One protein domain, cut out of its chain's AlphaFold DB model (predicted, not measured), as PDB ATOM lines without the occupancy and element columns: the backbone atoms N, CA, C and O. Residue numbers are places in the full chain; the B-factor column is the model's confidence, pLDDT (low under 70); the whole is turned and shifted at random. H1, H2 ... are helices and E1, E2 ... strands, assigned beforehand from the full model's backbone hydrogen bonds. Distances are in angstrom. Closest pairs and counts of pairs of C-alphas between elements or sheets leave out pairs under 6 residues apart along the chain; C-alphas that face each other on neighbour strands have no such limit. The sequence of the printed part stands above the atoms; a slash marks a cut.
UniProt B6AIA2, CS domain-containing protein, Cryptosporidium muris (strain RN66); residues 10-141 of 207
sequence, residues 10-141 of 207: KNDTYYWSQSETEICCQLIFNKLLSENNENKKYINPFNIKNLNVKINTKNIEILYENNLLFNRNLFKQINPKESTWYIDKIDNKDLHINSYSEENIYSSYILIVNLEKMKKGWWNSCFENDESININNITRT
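Overview. This is residues 10 to 141 of the 207 residues of the protein "CS domain-containing protein" of Cryptosporidium muris (strain RN66) (UniProt B6AIA2). Two antiparallel sheets lie face to face as a sandwich, a twisted one in the order E1 E2 E7 E6 and a smaller one in the order E3 E4 E5, with the short helix H1 at one end. Residues 96 to 103, in the long link from E6 to E7, stick out. The printed part has 132 residues, with seven named strands and one named helix along the chain as E1 E2 H1 E3 E4 E5 E6 E7; the class is mostly strand, with under half of the residues in named elements. It is compact, with a radius of gyration of the C-alphas of 16.0 A and spans of 45 by 34 by 23 A.

Arrangement. E1, residues 14 to 18, and E2, residues 22 to 28, form a hairpin, with N 15 and O 26 at 2.8 A, within hydrogen-bond range. E2 is the antiparallel neighbour of E7, residues 108 to 117, with N 25 and O 113 at 2.8 A. E7 forms a hairpin with E6, residues 78 to 90, with N 86 and O 112 at 2.9 A; E6 bends by 89 degrees at residue 81. H1, residues 29 to 36, touches E7, the closest C-alphas being those of Phe 29 and Tyr 109, 5.6 A apart; 3 of its 4 O i to N i+4 pairs are within range. E3, residues 51 to 55, E4, residues 59 to 64, and E5, residues 67 to 73, form a meander, each the antiparallel neighbour of the one before, with N 52 and O 63 at 2.8 A and N 62 and O 70 at 2.8 A. H1 only grazes this sheet. The facing parts of the sandwich are 10.0 A centre to centre.

Along the chain. C-alpha 14 begins E1 at (159.307, 181.086, 144.140). E6 measures 27.3 A and E7 28.2 A, ending at C-alpha 117 (142.673, 182.857, 153.103).

Size, cuts and confidence. The C-alphas of Glu 102 and Lys 119 are farthest apart, 47.2 A. The printed part has no cut; the links H1 to E3 and E6 to E7 are long. Mean pLDDT of the printed part is 74.0, with residues 30 to 46, 90 to 108 and 134 to 141 among those under 70.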
ATOM      1  N   LYS A  10     156.443 186.646 140.362       69.94
ATOM      2  CA  LYS A  10     157.520 185.665 140.274       69.94
ATOM      3  C   LYS A  10     158.804 186.280 140.811       69.94
ATOM      4  O   LYS A  10     159.272 187.277 140.274       69.94
ATOM      5  N   ASN A  11     159.381 185.617 141.803       70.00
ATOM      6  CA  ASN A  11     160.717 185.893 142.309       70.00
ATOM      7  C   ASN A  11     161.687 184.812 141.817       70.00
ATOM      8  O   ASN A  11     161.287 183.813 141.205       70.00
ATOM      9  N   ASP A  12     162.976 184.986 142.103       64.50
ATOM     10  CA  ASP A  12     163.984 183.996 141.729       64.50
ATOM     11  C   ASP A  12     163.746 182.649 142.419       64.50
ATOM     12  O   ASP A  12     163.883 181.610 141.772       64.50
ATOM     13  N   THR A  13     163.288 182.664 143.672       67.06
ATOM     14  CA  THR A  13     163.095 181.492 144.544       67.06
ATOM     15  C   THR A  13     161.732 180.816 144.443       67.06
ATOM     16  O   THR A  13     161.619 179.602 144.627       67.06
ATOM     17  N   TYR A  14     160.677 181.590 144.195       77.00
ATOM     18  CA  TYR A  14     159.307 181.086 144.140       77.00
ATOM     19  C   TYR A  14     158.447 181.913 143.201       77.00
ATOM     20  O   TYR A  14     158.668 183.100 142.964       77.00
ATOM     21  N   TYR A  15     157.421 181.254 142.701       82.62
ATOM     22  CA  TYR A  15     156.308 181.849 141.999       82.62
ATOM     23  C   TYR A  15     155.075 181.795 142.900       82.62
ATOM     24  O   TYR A  15     154.920 180.856 143.680       82.62
ATOM     25  N   TRP A  16     154.194 182.784 142.813       84.94
ATOM     26  CA  TRP A  16     152.897 182.700 143.467       84.94
ATOM     27  C   TRP A  16     151.791 183.297 142.607       84.94
ATOM     28  O   TRP A  16     151.995 184.282 141.897       84.94
ATOM     29  N   SER A  17     150.604 182.714 142.719       83.00
ATOM     30  CA  SER A  17     149.337 183.236 142.207       83.00
ATOM     31  C   SER A  17     148.293 183.264 143.306       83.00
ATOM     32  O   SER A  17     148.468 182.699 144.386       83.00
ATOM     33  N   GLN A  18     147.183 183.940 143.036       83.75
ATOM     34  CA  GLN A  18     146.074 184.001 143.975       83.75
ATOM     35  C   GLN A  18     144.727 184.045 143.260       83.75
ATOM     36  O   GLN A  18     144.603 184.578 142.156       83.75
ATOM     37  N   SER A  19     143.710 183.554 143.957       82.00
ATOM     38  CA  SER A  19     142.303 183.840 143.702       82.00
ATOM     39  C   SER A  19     141.774 184.786 144.789       82.00
ATOM     40  O   SER A  19     142.532 185.321 145.602       82.00
ATOM     41  N   GLU A  20     140.464 185.024 144.840       81.62
ATOM     42  CA  GLU A  20     139.866 185.791 145.939       81.62
ATOM     43  C   GLU A  20     139.946 185.050 147.290       81.62
ATOM     44  O   GLU A  20     140.012 185.697 148.340       81.62
ATOM     45  N   THR A  21     139.981 183.716 147.261       83.31
ATOM     46  CA  THR A  21     139.924 182.827 148.434       83.31
ATOM     47  C   THR A  21     141.256 182.160 148.742       83.31
ATOM     48  O   THR A  21     141.563 181.935 149.902       83.31
ATOM     49  N   GLU A  22     142.099 181.941 147.738       87.56
ATOM     50  CA  GLU A  22     143.281 181.086 147.850       87.56
ATOM     51  C   GLU A  22     144.551 181.791 147.368       87.56
ATOM     52  O   GLU A  22     144.510 182.759 146.599       87.56
ATOM     53  N   ILE A  23     145.699 181.291 147.819       89.50
ATOM     54  CA  ILE A  23     147.030 181.610 147.295       89.50
ATOM     55  C   ILE A  23     147.735 180.301 146.971       89.50
ATOM     56  O   ILE A  23     147.811 179.418 147.816       89.50
ATOM     57  N   CYS A  24     148.293 180.199 145.772       86.00
ATOM     58  CA  CYS A  24     149.131 179.081 145.365       86.00
ATOM     59  C   CYS A  24     150.576 179.566 145.273       86.00
ATOM     60  O   CYS A  24     150.875 180.478 144.504       86.00
ATOM     61  N   CYS A  25     151.472 178.968 146.053       87.50
ATOM     62  CA  CYS A  25     152.905 179.237 146.025       87.50
ATOM     63  C   CYS A  25     153.641 178.032 145.448       87.50
ATOM     64  O   CYS A  25     153.459 176.913 145.915       87.50
ATOM     65  N   GLN A  26     154.515 178.260 144.479       82.44
ATOM     66  CA  GLN A  26     155.358 177.250 143.857       82.44
ATOM     67  C   GLN A  26     156.820 177.596 144.134       82.44
ATOM     68  O   GLN A  26     157.359 178.565 143.601       82.44
ATOM     69  N   LEU A  27     157.466 176.812 144.989       81.12
ATOM     70  CA  LEU A  27     158.856 176.998 145.391       81.12
ATOM     71  C   LEU A  27     159.753 176.039 144.611       81.12
ATOM     72  O   LEU A  27     159.560 174.822 144.655       81.12
ATOM     73  N   ILE A  28     160.753 176.579 143.916       76.19
ATOM     74  CA  ILE A  28     161.689 175.771 143.126       76.19
ATOM     75  C   ILE A  28     162.778 175.257 144.064       76.19
ATOM     76  O   ILE A  28     163.662 176.004 144.489       76.19
ATOM     77  N   PHE A  29     162.733 173.964 144.379       74.00
ATOM     78  CA  PHE A  29     163.531 173.394 145.462       74.00
ATOM     79  C   PHE A  29     165.042 173.494 145.211       74.00
ATOM     80  O   PHE A  29     165.809 173.834 146.110       74.00
ATOM     81  N   ASN A  30     165.470 173.292 143.961       66.56
ATOM     82  CA  ASN A  30     166.882 173.395 143.582       66.56
ATOM     83  C   ASN A  30     167.449 174.802 143.822       66.56
ATOM     84  O   ASN A  30     168.612 174.928 144.194       66.56
ATOM     85  N   LYS A  31     166.630 175.847 143.641       66.81
ATOM     86  CA  LYS A  31     167.054 177.233 143.856       66.81
ATOM     87  C   LYS A  31     167.162 177.577 145.342       66.81
ATOM     88  O   LYS A  31     168.149 178.179 145.757       66.81
ATOM     89  N   LEU A  32     166.208 177.110 146.152       68.38
ATOM     90  CA  LEU A  32     166.253 177.257 147.615       68.38
ATOM     91  C   LEU A  32     167.482 176.581 148.240       68.38
ATOM     92  O   LEU A  32     168.034 177.062 149.229       68.38
ATOM     93  N   LEU A  33     167.920 175.457 147.670       66.56
ATOM     94  CA  LEU A  33     169.132 174.759 148.097       66.56
ATOM     95  C   LEU A  33     170.412 175.502 147.699       66.56
ATOM     96  O   LEU A  33     171.356 175.522 148.489       66.56
ATOM     97  N   SER A  34     170.453 176.093 146.497       61.75
ATOM     98  CA  SER A  34     171.635 176.815 146.010       61.75
ATOM     99  C   SER A  34     171.876 178.139 146.730       61.75
ATOM    100  O   SER A  34     173.028 178.489 146.951       61.75
ATOM    101  N   GLU A  35     170.826 178.855 147.139       61.06
ATOM    102  CA  GLU A  35     170.987 180.109 147.893       61.06
ATOM    103  C   GLU A  35     171.553 179.886 149.298       61.06
ATOM    104  O   GLU A  35     172.308 180.711 149.801       61.06
ATOM    105  N   ASN A  36     171.227 178.753 149.923       56.34
ATOM    106  CA  ASN A  36     171.692 178.432 151.272       56.34
ATOM    107  C   ASN A  36     173.062 177.734 151.299       56.34
ATOM    108  O   ASN A  36     173.651 177.596 152.370       56.34
ATOM    109  N   ASN A  37     173.584 177.274 150.157       54.88
ATOM    110  CA  ASN A  37     174.860 176.565 150.081       54.88
ATOM    111  C   ASN A  37     175.700 177.064 148.903       54.88
ATOM    112  O   ASN A  37     175.546 176.587 147.781       54.88
ATOM    113  N   GLU A  38     176.679 177.928 149.179       48.97
ATOM    114  CA  GLU A  38     177.600 178.477 148.170       48.97
ATOM    115  C   GLU A  38     178.415 177.415 147.398       48.97
ATOM    116  O   GLU A  38     179.022 177.747 146.388       48.97
ATOM    117  N   ASN A  39     178.459 176.141 147.823       42.22
ATOM    118  CA  ASN A  39     179.467 175.197 147.314       42.22
ATOM    119  C   ASN A  39     179.036 173.741 147.071       42.22
ATOM    120  O   ASN A  39     179.897 172.867 146.947       42.22
ATOM    121  N   LYS A  40     177.743 173.423 146.944       45.75
ATOM    122  CA  LYS A  40     177.344 172.064 146.528       45.75
ATOM    123  C   LYS A  40     176.220 172.095 145.501       45.75
ATOM    124  O   LYS A  40     175.065 172.337 145.832       45.75
ATOM    125  N   LYS A  41     176.557 171.727 144.257       45.00
ATOM    126  CA  LYS A  41     175.635 171.022 143.351       45.00
ATOM    127  C   LYS A  41     175.146 169.789 144.118       45.00
ATOM    128  O   LYS A  41     175.821 168.761 144.119       45.00
ATOM    129  N   TYR A  42     174.040 169.907 144.849       46.03
ATOM    130  CA  TYR A  42     173.434 168.777 145.545       46.03
ATOM    131  C   TYR A  42     172.842 167.835 144.498       46.03
ATOM    132  O   TYR A  42     171.679 167.918 144.122       46.03
ATOM    133  N   ILE A  43     173.691 166.933 144.015       46.47
ATOM    134  CA  ILE A  43     173.303 165.693 143.356       46.47
ATOM    135  C   ILE A  43     173.109 164.687 144.490       46.47
ATOM    136  O   ILE A  43     173.949 163.829 144.733       46.47
ATOM    137  N   ASN A  44     172.039 164.852 145.260       47.25
ATOM    138  CA  ASN A  44     171.548 163.797 146.136       47.25
ATOM    139  C   ASN A  44     170.107 163.516 145.714       47.25
ATOM    140  O   ASN A  44     169.390 164.467 145.390       47.25
ATOM    141  N   PRO A  45     169.666 162.249 145.662       56.38
ATOM    142  CA  PRO A  45     168.282 161.951 145.342       56.38
ATOM    143  C   PRO A  45     167.400 162.663 146.367       56.38
ATOM    144  O   PRO A  45     167.493 162.403 147.568       56.38
ATOM    145  N   PHE A  46     166.587 163.604 145.891       66.81
ATOM    146  CA  PHE A  46     165.676 164.359 146.733       66.81
ATOM    147  C   PHE A  46     164.750 163.384 147.466       66.81
ATOM    148  O   PHE A  46     163.899 162.727 146.864       66.81
ATOM    149  N   ASN A  47     164.948 163.260 148.777       72.00
ATOM    150  CA  ASN A  47     164.108 162.428 149.620       72.00
ATOM    151  C   ASN A  47     163.019 163.280 150.270       72.00
ATOM    152  O   ASN A  47     163.284 164.057 151.188       72.00
ATOM    153  N   ILE A  48     161.783 163.068 149.825       73.19
ATOM    154  CA  ILE A  48     160.581 163.738 150.341       73.19
ATOM    155  C   ILE A  48     160.443 163.555 151.860       73.19
ATOM    156  O   ILE A  48     159.971 164.458 152.541       73.19
ATOM    157  N   LYS A  49     160.899 162.426 152.423       78.94
ATOM    158  CA  LYS A  49     160.804 162.153 153.869       78.94
ATOM    159  C   LYS A  49     161.638 163.106 154.725       78.94
ATOM    160  O   LYS A  49     161.349 163.261 155.905       78.94
ATOM    161  N   ASN A  50     162.659 163.724 154.137       82.69
ATOM    162  CA  ASN A  50     163.520 164.678 154.829       82.69
ATOM    163  C   ASN A  50     162.959 166.107 154.770       82.69
ATOM    164  O   ASN A  50     163.546 167.002 155.379       82.69
ATOM    165  N   LEU A  51     161.857 166.327 154.040       85.25
ATOM    166  CA  LEU A  51     161.166 167.604 153.956       85.25
ATOM    167  C   LEU A  51     160.103 167.703 155.051       85.25
ATOM    168  O   LEU A  51     159.244 166.834 155.190       85.25
ATOM    169  N   ASN A  52     160.120 168.810 155.783       87.75
ATOM    170  CA  ASN A  52     159.088 169.155 156.743       87.75
ATOM    171  C   ASN A  52     158.556 170.554 156.425       87.75
ATOM    172  O   ASN A  52     159.294 171.536 156.498       87.75
ATOM    173  N   VAL A  53     157.278 170.630 156.056       90.38
ATOM    174  CA  VAL A  53     156.577 171.879 155.755       90.38
ATOM    175  C   VAL A  53     155.590 172.149 156.881       90.38
ATOM    176  O   VAL A  53     154.628 171.402 157.070       90.38
ATOM    177  N   LYS A  54     155.815 173.230 157.623       91.88
ATOM    178  CA  LYS A  54     154.898 173.713 158.652       91.88
ATOM    179  C   LYS A  54     154.202 174.967 158.155       91.88
ATOM    180  O   LYS A  54     154.836 175.981 157.864       91.88
ATOM    181  N   ILE A  55     152.882 174.888 158.102       92.69
ATOM    182  CA  ILE A  55     152.011 175.997 157.736       92.69
ATOM    183  C   ILE A  55     151.324 176.459 159.017       92.69
ATOM    184  O   ILE A  55     150.562 175.701 159.617       92.69
ATOM    185  N   ASN A  56     151.594 177.689 159.449       92.81
ATOM    186  CA  ASN A  56     150.864 178.324 160.543       92.81
ATOM    187  C   ASN A  56     149.974 179.445 160.001       92.81
ATOM    188  O   ASN A  56     150.015 179.797 158.827       92.81
ATOM    189  N   THR A  57     149.177 180.057 160.877       92.00
ATOM    190  CA  THR A  57     148.193 181.083 160.492       92.00
ATOM    191  C   THR A  57     148.799 182.302 159.810       92.00
ATOM    192  O   THR A  57     148.101 182.969 159.057       92.00
ATOM    193  N   LYS A  58     150.067 182.631 160.071       92.75
ATOM    194  CA  LYS A  58     150.736 183.815 159.508       92.75
ATOM    195  C   LYS A  58     152.178 183.554 159.069       92.75
ATOM    196  O   LYS A  58     152.891 184.493 158.738       92.75
ATOM    197  N   ASN A  59     152.644 182.313 159.096       93.62
ATOM    198  CA  ASN A  59     154.008 181.999 158.689       93.62
ATOM    199  C   ASN A  59     154.074 180.638 158.002       93.62
ATOM    200  O   ASN A  59     153.207 179.782 158.201       93.62
ATOM    201  N   ILE A  60     155.108 180.476 157.184       91.56
ATOM    202  CA  ILE A  60     155.446 179.219 156.527       91.56
ATOM    203  C   ILE A  60     156.903 178.925 156.828       91.56
ATOM    204  O   ILE A  60     157.780 179.753 156.570       91.56
ATOM    205  N   GLU A  61     157.139 177.729 157.356       91.50
ATOM    206  CA  GLU A  61     158.462 177.206 157.655       91.50
ATOM    207  C   GLU A  61     158.687 175.919 156.855       91.50
ATOM    208  O   GLU A  61     157.910 174.969 156.949       91.50
ATOM    209  N   ILE A  62     159.757 175.885 156.066       89.44
ATOM    210  CA  ILE A  62     160.181 174.713 155.303       89.44
ATOM    211  C   ILE A  62     161.573 174.324 155.779       89.44
ATOM    212  O   ILE A  62     162.534 175.092 155.666       89.44
ATOM    213  N   LEU A  63     161.664 173.106 156.297       86.81
ATOM    214  CA  LEU A  63     162.890 172.492 156.781       86.81
ATOM    215  C   LEU A  63     163.244 171.304 155.888       86.81
ATOM    216  O   LEU A  63     162.376 170.504 155.539       86.81
ATOM    217  N   TYR A  64     164.523 171.158 155.561       84.19
ATOM    218  CA  TYR A  64     165.046 169.998 154.845       84.19
ATOM    219  C   TYR A  64     166.287 169.470 155.547       84.19
ATOM    220  O   TYR A  64     167.229 170.226 155.778       84.19
ATOM    221  N   GLU A  65     166.283 168.190 155.919       80.62
ATOM    222  CA  GLU A  65     167.382 167.575 156.690       80.62
ATOM    223  C   GLU A  65     167.730 168.370 157.963       80.62
ATOM    224  O   GLU A  65     168.890 168.503 158.338       80.62
ATOM    225  N   ASN A  66     166.703 168.917 158.626       77.88
ATOM    226  CA  ASN A  66     166.797 169.810 159.791       77.88
ATOM    227  C   ASN A  66     167.444 171.183 159.533       77.88
ATOM    228  O   ASN A  66     167.616 171.951 160.478       77.88
ATOM    229  N   ASN A  67     167.735 171.533 158.279       80.06
ATOM    230  CA  ASN A  67     168.160 172.875 157.892       80.06
ATOM    231  C   ASN A  67     166.949 173.725 157.504       80.06
ATOM    232  O   ASN A  67     166.074 173.276 156.762       80.06
ATOM    233  N   LEU A  68     166.905 174.963 157.994       82.44
ATOM    234  CA  LEU A  68     165.868 175.928 157.647       82.44
ATOM    235  C   LEU A  68     166.104 176.439 156.221       82.44
ATOM    236  O   LEU A  68     167.017 177.227 156.000       82.44
ATOM    237  N   LEU A  69     165.296 175.985 155.263       82.00
ATOM    238  CA  LEU A  69     165.412 176.422 153.868       82.00
ATOM    239  C   LEU A  69     164.594 177.674 153.586       82.00
ATOM    240  O   LEU A  69     164.993 178.512 152.781       82.00
ATOM    241  N   PHE A  70     163.426 177.779 154.216       84.31
ATOM    242  CA  PHE A  70     162.505 178.878 153.976       84.31
ATOM    243  C   PHE A  70     161.738 179.199 155.252       84.31
ATOM    244  O   PHE A  70     161.115 178.325 155.850       84.31
ATOM    245  N   ASN A  71     161.773 180.461 155.662       89.19
ATOM    246  CA  ASN A  71     160.984 180.969 156.773       89.19
ATOM    247  C   ASN A  71     160.520 182.379 156.435       89.19
ATOM    248  O   ASN A  71     161.330 183.309 156.385       89.19
ATOM    249  N   ARG A  72     159.229 182.528 156.150       88.56
ATOM    250  CA  ARG A  72     158.640 183.819 155.793       88.56
ATOM    251  C   ARG A  72     157.283 183.985 156.459       88.56
ATOM    252  O   ARG A  72     156.490 183.046 156.560       88.56
ATOM    253  N   ASN A  73     157.009 185.220 156.865       91.75
ATOM    254  CA  ASN A  73     155.691 185.625 157.325       91.75
ATOM    255  C   ASN A  73     154.802 185.957 156.131       91.75
ATOM    256  O   ASN A  73     155.240 186.604 155.182       91.75
ATOM    257  N   LEU A  74     153.545 185.545 156.206       91.50
ATOM    258  CA  LEU A  74     152.519 185.838 155.217       91.50
ATOM    259  C   LEU A  74     151.981 187.256 155.398       91.50
ATOM    260  O   LEU A  74     151.853 187.745 156.522       91.50
ATOM    261  N   PHE A  75     151.595 187.884 154.288       89.31
ATOM    262  CA  PHE A  75     151.040 189.238 154.290       89.31
ATOM    263  C   PHE A  75     149.772 189.358 155.155       89.31
ATOM    264  O   PHE A  75     149.581 190.348 155.865       89.31
ATOM    265  N   LYS A  76     148.903 188.341 155.137       90.94
ATOM    266  CA  LYS A  76     147.715 188.236 156.002       90.94
ATOM    267  C   LYS A  76     147.557 186.814 156.546       90.94
ATOM    268  O   LYS A  76     148.348 185.924 156.256       90.94
ATOM    269  N   GLN A  77     146.537 186.622 157.381       92.81
ATOM    270  CA  GLN A  77     146.265 185.331 158.002       92.81
ATOM    271  C   GLN A  77     145.574 184.348 157.042       92.81
ATOM    272  O   GLN A  77     144.692 184.732 156.265       92.81
ATOM    273  N   ILE A  78     145.952 183.077 157.153       94.19
ATOM    274  CA  ILE A  78     145.425 181.932 156.397       94.19
ATOM    275  C   ILE A  78     144.841 180.891 157.350       94.19
ATOM    276  O   ILE A  78     145.142 180.910 158.546       94.19
ATOM    277  N   ASN A  79     143.991 180.004 156.835       92.94
ATOM    278  CA  ASN A  79     143.459 178.858 157.557       92.94
ATOM    279  C   ASN A  79     144.384 177.643 157.364       92.94
ATOM    280  O   ASN A  79     144.339 177.000 156.312       92.94
ATOM    281  N   PRO A  80     145.210 177.269 158.362       91.81
ATOM    282  CA  PRO A  80     146.197 176.208 158.172       91.81
ATOM    283  C   PRO A  80     145.561 174.831 158.000       91.81
ATOM    284  O   PRO A  80     146.184 173.946 157.433       91.81
ATOM    285  N   LYS A  81     144.327 174.644 158.492       90.81
ATOM    286  CA  LYS A  81     143.617 173.360 158.419       90.81
ATOM    287  C   LYS A  81     143.111 173.043 157.014       90.81
ATOM    288  O   LYS A  81     142.985 171.875 156.675       90.81
ATOM    289  N   GLU A  82     142.802 174.077 156.240       89.75
ATOM    290  CA  GLU A  82     142.318 173.969 154.854       89.75
ATOM    291  C   GLU A  82     143.454 174.149 153.840       89.75
ATOM    292  O   GLU A  82     143.302 173.844 152.662       89.75
ATOM    293  N   SER A  83     144.621 174.595 154.305       90.94
ATOM    294  CA  SER A  83     145.814 174.733 153.479       90.94
ATOM    295  C   SER A  83     146.474 173.376 153.245       90.94
ATOM    296  O   SER A  83     146.562 172.539 154.144       90.94
ATOM    297  N   THR A  84     146.977 173.160 152.034       89.75
ATOM    298  CA  THR A  84     147.594 171.898 151.614       89.75
ATOM    299  C   THR A  84     148.934 172.151 150.942       89.75
ATOM    300  O   THR A  84     149.220 173.247 150.466       89.75
ATOM    301  N   TRP A  85     149.787 171.134 150.905       90.88
ATOM    302  CA  TRP A  85     151.031 171.189 150.153       90.88
ATOM    303  C   TRP A  85     151.322 169.833 149.526       90.88
ATOM    304  O   TRP A  85     150.932 168.791 150.054       90.88
ATOM    305  N   TYR A  86     152.003 169.851 148.390       85.00
ATOM    306  CA  TYR A  86     152.467 168.658 147.700       85.00
ATOM    307  C   TYR A  86     153.697 168.996 146.864       85.00
ATOM    308  O   TYR A  86     154.051 170.159 146.681       85.00
ATOM    309  N   ILE A  87     154.380 167.966 146.386       82.44
ATOM    310  CA  ILE A  87     155.575 168.128 145.567       82.44
ATOM    311  C   ILE A  87     155.262 167.602 144.187       82.44
ATOM    312  O   ILE A  87     154.719 166.506 144.052       82.44
ATOM    313  N   ASP A  88     155.656 168.376 143.193       78.50
ATOM    314  CA  ASP A  88     155.631 167.962 141.808       78.50
ATOM    315  C   ASP A  88     157.054 167.874 141.256       78.50
ATOM    316  O   ASP A  88     157.980 168.549 141.726       78.50
ATOM    317  N   LYS A  89     157.244 167.000 140.276       74.31
ATOM    318  CA  LYS A  89     158.517 166.822 139.590       74.31
ATOM    319  C   LYS A  89     158.380 167.434 138.207       74.31
ATOM    320  O   LYS A  89     157.660 166.904 137.371       74.31
ATOM    321  N   ILE A  90     159.118 168.507 137.958       65.56
ATOM    322  CA  ILE A  90     159.187 169.101 136.630       65.56
ATOM    323  C   ILE A  90     160.417 168.564 135.914       65.56
ATOM    324  O   ILE A  90     161.563 168.732 136.352       65.56
ATOM    325  N   ASP A  91     160.163 167.903 134.792       58.03
ATOM    326  CA  ASP A  91     161.200 167.565 133.836       58.03
ATOM    327  C   ASP A  91     161.485 168.811 132.975       58.03
ATOM    328  O   ASP A  91     160.574 169.494 132.511       58.03
ATOM    329  N   ASN A  92     162.766 169.133 132.759       53.53
ATOM    330  CA  ASN A  92     163.220 170.384 132.119       53.53
ATOM    331  C   ASN A  92     162.687 170.640 130.692       53.53
ATOM    332  O   ASN A  92     163.009 171.673 130.118       53.53
ATOM    333  N   LYS A  93     161.892 169.736 130.104       51.62
ATOM    334  CA  LYS A  93     161.213 169.973 128.821       51.62
ATOM    335  C   LYS A  93     160.071 170.990 128.925       51.62
ATOM    336  O   LYS A  93     159.802 171.657 127.931       51.62
ATOM    337  N   ASP A  94     159.462 171.143 130.102       47.97
ATOM    338  CA  ASP A  94     158.302 172.027 130.312       47.97
ATOM    339  C   ASP A  94     158.683 173.414 130.866       47.97
ATOM    340  O   ASP A  94     157.879 174.346 130.890       47.97
ATOM    341  N   LEU A  95     159.937 173.584 131.286       48.62
ATOM    342  CA  LEU A  95     160.524 174.877 131.616       48.62
ATOM    343  C   LEU A  95     161.181 175.412 130.342       48.62
ATOM    344  O   LEU A  95     162.183 174.860 129.904       48.62
ATOM    345  N   HIS A  96     160.655 176.488 129.749       40.44
ATOM    346  CA  HIS A  96     161.292 177.221 128.641       40.44
ATOM    347  C   HIS A  96     162.625 177.881 129.071       40.44
ATOM    348  O   HIS A  96     162.787 179.099 129.027       40.44
ATOM    349  N   ILE A  97     163.596 177.092 129.527       45.38
ATOM    350  CA  ILE A  97     164.961 177.515 129.817       45.38
ATOM    351  C   ILE A  97     165.756 177.242 128.545       45.38
ATOM    352  O   ILE A  97     166.328 176.174 128.340       45.38
ATOM    353  N   ASN A  98     165.751 178.228 127.652       38.75
ATOM    354  CA  ASN A  98     166.658 178.258 126.516       38.75
ATOM    355  C   ASN A  98     168.076 178.530 127.032       38.75
ATOM    356  O   ASN A  98     168.508 179.678 127.107       38.75
ATOM    357  N   SER A  99     168.816 177.485 127.385       41.28
ATOM    358  CA  SER A  99     170.268 177.583 127.515       41.28
ATOM    359  C   SER A  99     170.916 176.317 126.978       41.28
ATOM    360  O   SER A  99     170.803 175.241 127.559       41.28
ATOM    361  N   TYR A 100     171.567 176.489 125.831       42.50
ATOM    362  CA  TYR A 100     172.419 175.536 125.140       42.50
ATOM    363  C   TYR A 100     173.476 174.938 126.081       42.50
ATOM    364  O   TYR A 100     174.531 175.529 126.284       42.50
ATOM    365  N   SER A 101     173.199 173.764 126.642       42.22
ATOM    366  CA  SER A 101     174.205 172.806 127.113       42.22
ATOM    367  C   SER A 101     173.495 171.498 127.463       42.22
ATOM    368  O   SER A 101     172.770 171.433 128.453       42.22
ATOM    369  N   GLU A 102     173.696 170.459 126.654       43.19
ATOM    370  CA  GLU A 102     173.089 169.123 126.801       43.19
ATOM    371  C   GLU A 102     173.605 168.318 128.011       43.19
ATOM    372  O   GLU A 102     173.259 167.155 128.193       43.19
ATOM    373  N   GLU A 103     174.376 168.930 128.905       41.59
ATOM    374  CA  GLU A 103     174.927 168.268 130.080       41.59
ATOM    375  C   GLU A 103     174.398 168.940 131.342       41.59
ATOM    376  O   GLU A 103     174.976 169.909 131.829       41.59
ATOM    377  N   ASN A 104     173.263 168.426 131.829       40.78
ATOM    378  CA  ASN A 104     172.755 168.431 133.212       40.78
ATOM    379  C   ASN A 104     171.222 168.561 133.217       40.78
ATOM    380  O   ASN A 104     170.654 169.584 133.602       40.78
ATOM    381  N   ILE A 105     170.531 167.492 132.815       40.78
ATOM    382  CA  ILE A 105     169.086 167.361 133.030       40.78
ATOM    383  C   ILE A 105     168.871 167.081 134.524       40.78
ATOM    384  O   ILE A 105     168.733 165.937 134.951       40.78
ATOM    385  N   TYR A 106     168.893 168.126 135.348       51.56
ATOM    386  CA  TYR A 106     168.427 168.021 136.725       51.56
ATOM    387  C   TYR A 106     166.902 168.042 136.696       51.56
ATOM    388  O   TYR A 106     166.320 169.094 136.445       51.56
ATOM    389  N   SER A 107     166.245 166.907 136.944       50.69
ATOM    390  CA  SER A 107     164.834 166.934 137.333       50.69
ATOM    391  C   SER A 107     164.680 167.901 138.509       50.69
ATOM    392  O   SER A 107     165.362 167.745 139.527       50.69
ATOM    393  N   SER A 108     163.850 168.930 138.354       66.06
ATOM    394  CA  SER A 108     163.641 169.923 139.401       66.06
ATOM    395  C   SER A 108     162.365 169.594 140.153       66.06
ATOM    396  O   SER A 108     161.315 169.386 139.552       66.06
ATOM    397  N   TYR A 109     162.458 169.519 141.476       76.19
ATOM    398  CA  TYR A 109     161.283 169.372 142.322       76.19
ATOM    399  C   TYR A 109     160.712 170.753 142.621       76.19
ATOM    400  O   TYR A 109     161.454 171.684 142.956       76.19
ATOM    401  N   ILE A 110     159.396 170.874 142.514       78.25
ATOM    402  CA  ILE A 110     158.655 172.068 142.897       78.25
ATOM    403  C   ILE A 110     157.770 171.714 144.077       78.25
ATOM    404  O   ILE A 110     156.966 170.788 144.016       78.25
ATOM    405  N   LEU A 111     157.929 172.462 145.161       84.69
ATOM    406  CA  LEU A 111     157.026 172.395 146.296       84.69
ATOM    407  C   LEU A 111     155.866 173.355 146.039       84.69
ATOM    408  O   LEU A 111     156.070 174.565 145.942       84.69
ATOM    409  N   ILE A 112     154.662 172.808 145.943       84.81
ATOM    410  CA  ILE A 112     153.430 173.561 145.747       84.81
ATOM    411  C   ILE A 112     152.719 173.659 147.093       84.81
ATOM    412  O   ILE A 112     152.456 172.650 147.744       84.81
ATOM    413  N   VAL A 113     152.430 174.884 147.519       88.69
ATOM    414  CA  VAL A 113     151.753 175.202 148.775       88.69
ATOM    415  C   VAL A 113     150.501 176.006 148.453       88.69
ATOM    416  O   VAL A 113     150.584 177.142 147.989       88.69
ATOM    417  N   ASN A 114     149.344 175.411 148.714       89.94
ATOM    418  CA  ASN A 114     148.039 176.035 148.564       89.94
ATOM    419  C   ASN A 114     147.560 176.522 149.931       89.94
ATOM    420  O   ASN A 114     147.461 175.748 150.883       89.94
ATOM    421  N   LEU A 115     147.280 177.815 150.026       91.25
ATOM    422  CA  LEU A 115     146.935 178.506 151.257       91.25
ATOM    423  C   LEU A 115     145.519 179.058 151.159       91.25
ATOM    424  O   LEU A 115     145.232 179.878 150.286       91.25
ATOM    425  N   GLU A 116     144.669 178.669 152.102       91.00
ATOM    426  CA  GLU A 116     143.298 179.169 152.186       91.00
ATOM    427  C   GLU A 116     143.260 180.473 152.988       91.00
ATOM    428  O   GLU A 116     143.712 180.528 154.136       91.00
ATOM    429  N   LYS A 117     142.732 181.556 152.421       91.00
ATOM    430  CA  LYS A 117     142.673 182.857 153.103       91.00
ATOM    431  C   LYS A 117     141.585 182.836 154.174       91.00
ATOM    432  O   LYS A 117     140.437 182.517 153.901       91.00
ATOM    433  N   MET A 118     141.885 183.342 155.374       89.88
ATOM    434  CA  MET A 118     140.844 183.515 156.406       89.88
ATOM    435  C   MET A 118     139.782 184.558 156.025       89.88
ATOM    436  O   MET A 118     138.660 184.523 156.524       89.88
ATOM    437  N   LYS A 119     140.151 185.541 155.198       86.88
ATOM    438  CA  LYS A 119     139.250 186.582 154.698       86.88
ATOM    439  C   LYS A 119     139.405 186.695 153.192       86.88
ATOM    440  O   LYS A 119     140.519 186.910 152.711       86.88
ATOM    441  N   LYS A 120     138.273 186.625 152.488       84.81
ATOM    442  CA  LYS A 120     138.194 186.860 151.044       84.81
ATOM    443  C   LYS A 120     138.784 188.224 150.700       84.81
ATOM    444  O   LYS A 120     138.525 189.215 151.390       84.81
ATOM    445  N   GLY A 121     139.596 188.263 149.654       80.50
ATOM    446  CA  GLY A 121     140.173 189.494 149.138       80.50
ATOM    447  C   GLY A 121     141.549 189.311 148.516       80.50
ATOM    448  O   GLY A 121     142.262 188.333 148.746       80.50
ATOM    449  N   TRP A 122     141.941 190.308 147.735       83.81
ATOM    450  CA  TRP A 122     143.211 190.325 147.020       83.81
ATOM    451  C   TRP A 122     144.347 190.781 147.936       83.81
ATOM    452  O   TRP A 122     144.194 191.703 148.746       83.81
ATOM    453  N   TRP A 123     145.475 190.088 147.854       86.56
ATOM    454  CA  TRP A 123     146.686 190.400 148.603       86.56
ATOM    455  C   TRP A 123     147.660 191.160 147.713       86.56
ATOM    456  O   TRP A 123     147.803 190.849 146.531       86.56
ATOM    457  N   ASN A 124     148.318 192.166 148.291       84.75
ATOM    458  CA  ASN A 124     149.297 192.981 147.578       84.75
ATOM    459  C   ASN A 124     150.620 192.230 147.436       84.75
ATOM    460  O   ASN A 124     151.374 192.497 146.519       84.75
ATOM    461  N   SER A 125     150.908 191.300 148.334       84.94
ATOM    462  CA  SER A 125     152.085 190.446 148.287       84.94
ATOM    463  C   SER A 125     151.754 189.107 148.939       84.94
ATOM    464  O   SER A 125     150.794 189.013 149.707       84.94
ATOM    465  N   CYS A 126     152.529 188.066 148.636       84.75
ATOM    466  CA  CYS A 126     152.392 186.778 149.313       84.75
ATOM    467  C   CYS A 126     152.987 186.836 150.728       84.75
ATOM    468  O   CYS A 126     152.323 186.478 151.706       84.75
ATOM    469  N   PHE A 127     154.213 187.350 150.847       87.81
ATOM    470  CA  PHE A 127     154.931 187.466 152.113       87.81
ATOM    471  C   PHE A 127     155.100 188.925 152.560       87.81
ATOM    472  O   PHE A 127     154.935 189.874 151.785       87.81
ATOM    473  N   GLU A 128     155.390 189.116 153.847       85.94
ATOM    474  CA  GLU A 128     155.774 190.417 154.399       85.94
ATOM    475  C   GLU A 128     157.130 190.854 153.817       85.94
ATOM    476  O   GLU A 128     158.068 190.060 153.756       85.94
ATOM    477  N   ASN A 129     157.240 192.135 153.449       78.44
ATOM    478  CA  ASN A 129     158.421 192.769 152.834       78.44
ATOM    479  C   ASN A 129     158.732 192.364 151.382       78.44
ATOM    480  O   ASN A 129     159.760 192.780 150.853       78.44
ATOM    481  N   ASP A 130     157.852 191.602 150.735       81.06
ATOM    482  CA  ASP A 130     157.916 191.383 149.290       81.06
ATOM    483  C   ASP A 130     157.448 192.619 148.512       81.06
ATOM    484  O   ASP A 130     156.668 193.439 149.011       81.06
ATOM    485  N   GLU A 131     157.866 192.709 147.248       76.88
ATOM    486  CA  GLU A 131     157.345 193.710 146.322       76.88
ATOM    487  C   GLU A 131     155.825 193.588 146.176       76.88
ATOM    488  O   GLU A 131     155.266 192.520 145.904       76.88
ATOM    489  N   SER A 132     155.143 194.716 146.364       76.62
ATOM    490  CA  SER A 132     153.694 194.776 146.261       76.62
ATOM    491  C   SER A 132     153.248 194.822 144.801       76.62
ATOM    492  O   SER A 132     153.611 195.746 144.070       76.62
ATOM    493  N   ILE A 133     152.378 193.900 144.398       77.31
ATOM    494  CA  ILE A 133     151.684 193.957 143.114       77.31
ATOM    495  C   ILE A 133     150.572 195.009 143.143       77.31
ATOM    496  O   ILE A 133     149.874 195.205 144.145       77.31
ATOM    497  N   ASN A 134     150.370 195.681 142.010       69.31
ATOM    498  CA  ASN A 134     149.284 196.642 141.866       69.31
ATOM    499  C   ASN A 134     147.958 195.917 141.577       69.31
ATOM    500  O   ASN A 134     147.631 195.612 140.430       69.31
ATOM    501  N   ILE A 135     147.177 195.673 142.632       64.88
ATOM    502  CA  ILE A 135     145.889 194.953 142.589       64.88
ATOM    503  C   ILE A 135     144.853 195.621 141.670       64.88
ATOM    504  O   ILE A 135     143.918 194.970 141.195       64.88
ATOM    505  N   ASN A 136     144.995 196.920 141.400       59.91
ATOM    506  CA  ASN A 136     144.054 197.647 140.549       59.91
ATOM    507  C   ASN A 136     144.194 197.292 139.065       59.91
ATOM    508  O   ASN A 136     143.209 197.381 138.339       59.91
ATOM    509  N   ASN A 137     145.374 196.829 138.642       56.97
ATOM    510  CA  ASN A 137     145.638 196.408 137.263       56.97
ATOM    511  C   ASN A 137     145.401 194.910 137.042       56.97
ATOM    512  O   ASN A 137     145.549 194.420 135.925       56.97
ATOM    513  N   ILE A 138     145.049 194.171 138.097       59.38
ATOM    514  CA  ILE A 138     144.703 192.764 137.977       59.38
ATOM    515  C   ILE A 138     143.373 192.676 137.227       59.38
ATOM    516  O   ILE A 138     142.335 193.105 137.733       59.38
ATOM    517  N   THR A 139     143.404 192.124 136.015       47.88
ATOM    518  CA  THR A 139     142.202 191.883 135.217       47.88
ATOM    519  C   THR A 139     141.349 190.829 135.920       47.88
ATOM    520  O   THR A 139     141.628 189.635 135.868       47.88
ATOM    521  N   ARG A 140     140.299 191.285 136.607       58.03
ATOM    522  CA  ARG A 140     139.330 190.447 137.332       58.03
ATOM    523  C   ARG A 140     138.370 189.784 136.343       58.03
ATOM    524  O   ARG A 140     137.177 190.075 136.333       58.03
ATOM    525  N   THR A 141     138.890 188.939 135.462       50.72
ATOM    526  CA  THR A 141     138.062 188.115 134.580       50.72
ATOM    527  C   THR A 141     137.635 186.872 135.334       50.72
ATOM    528  O   THR A 141     138.461 186.036 135.685       50.72
TER     529      THR A 141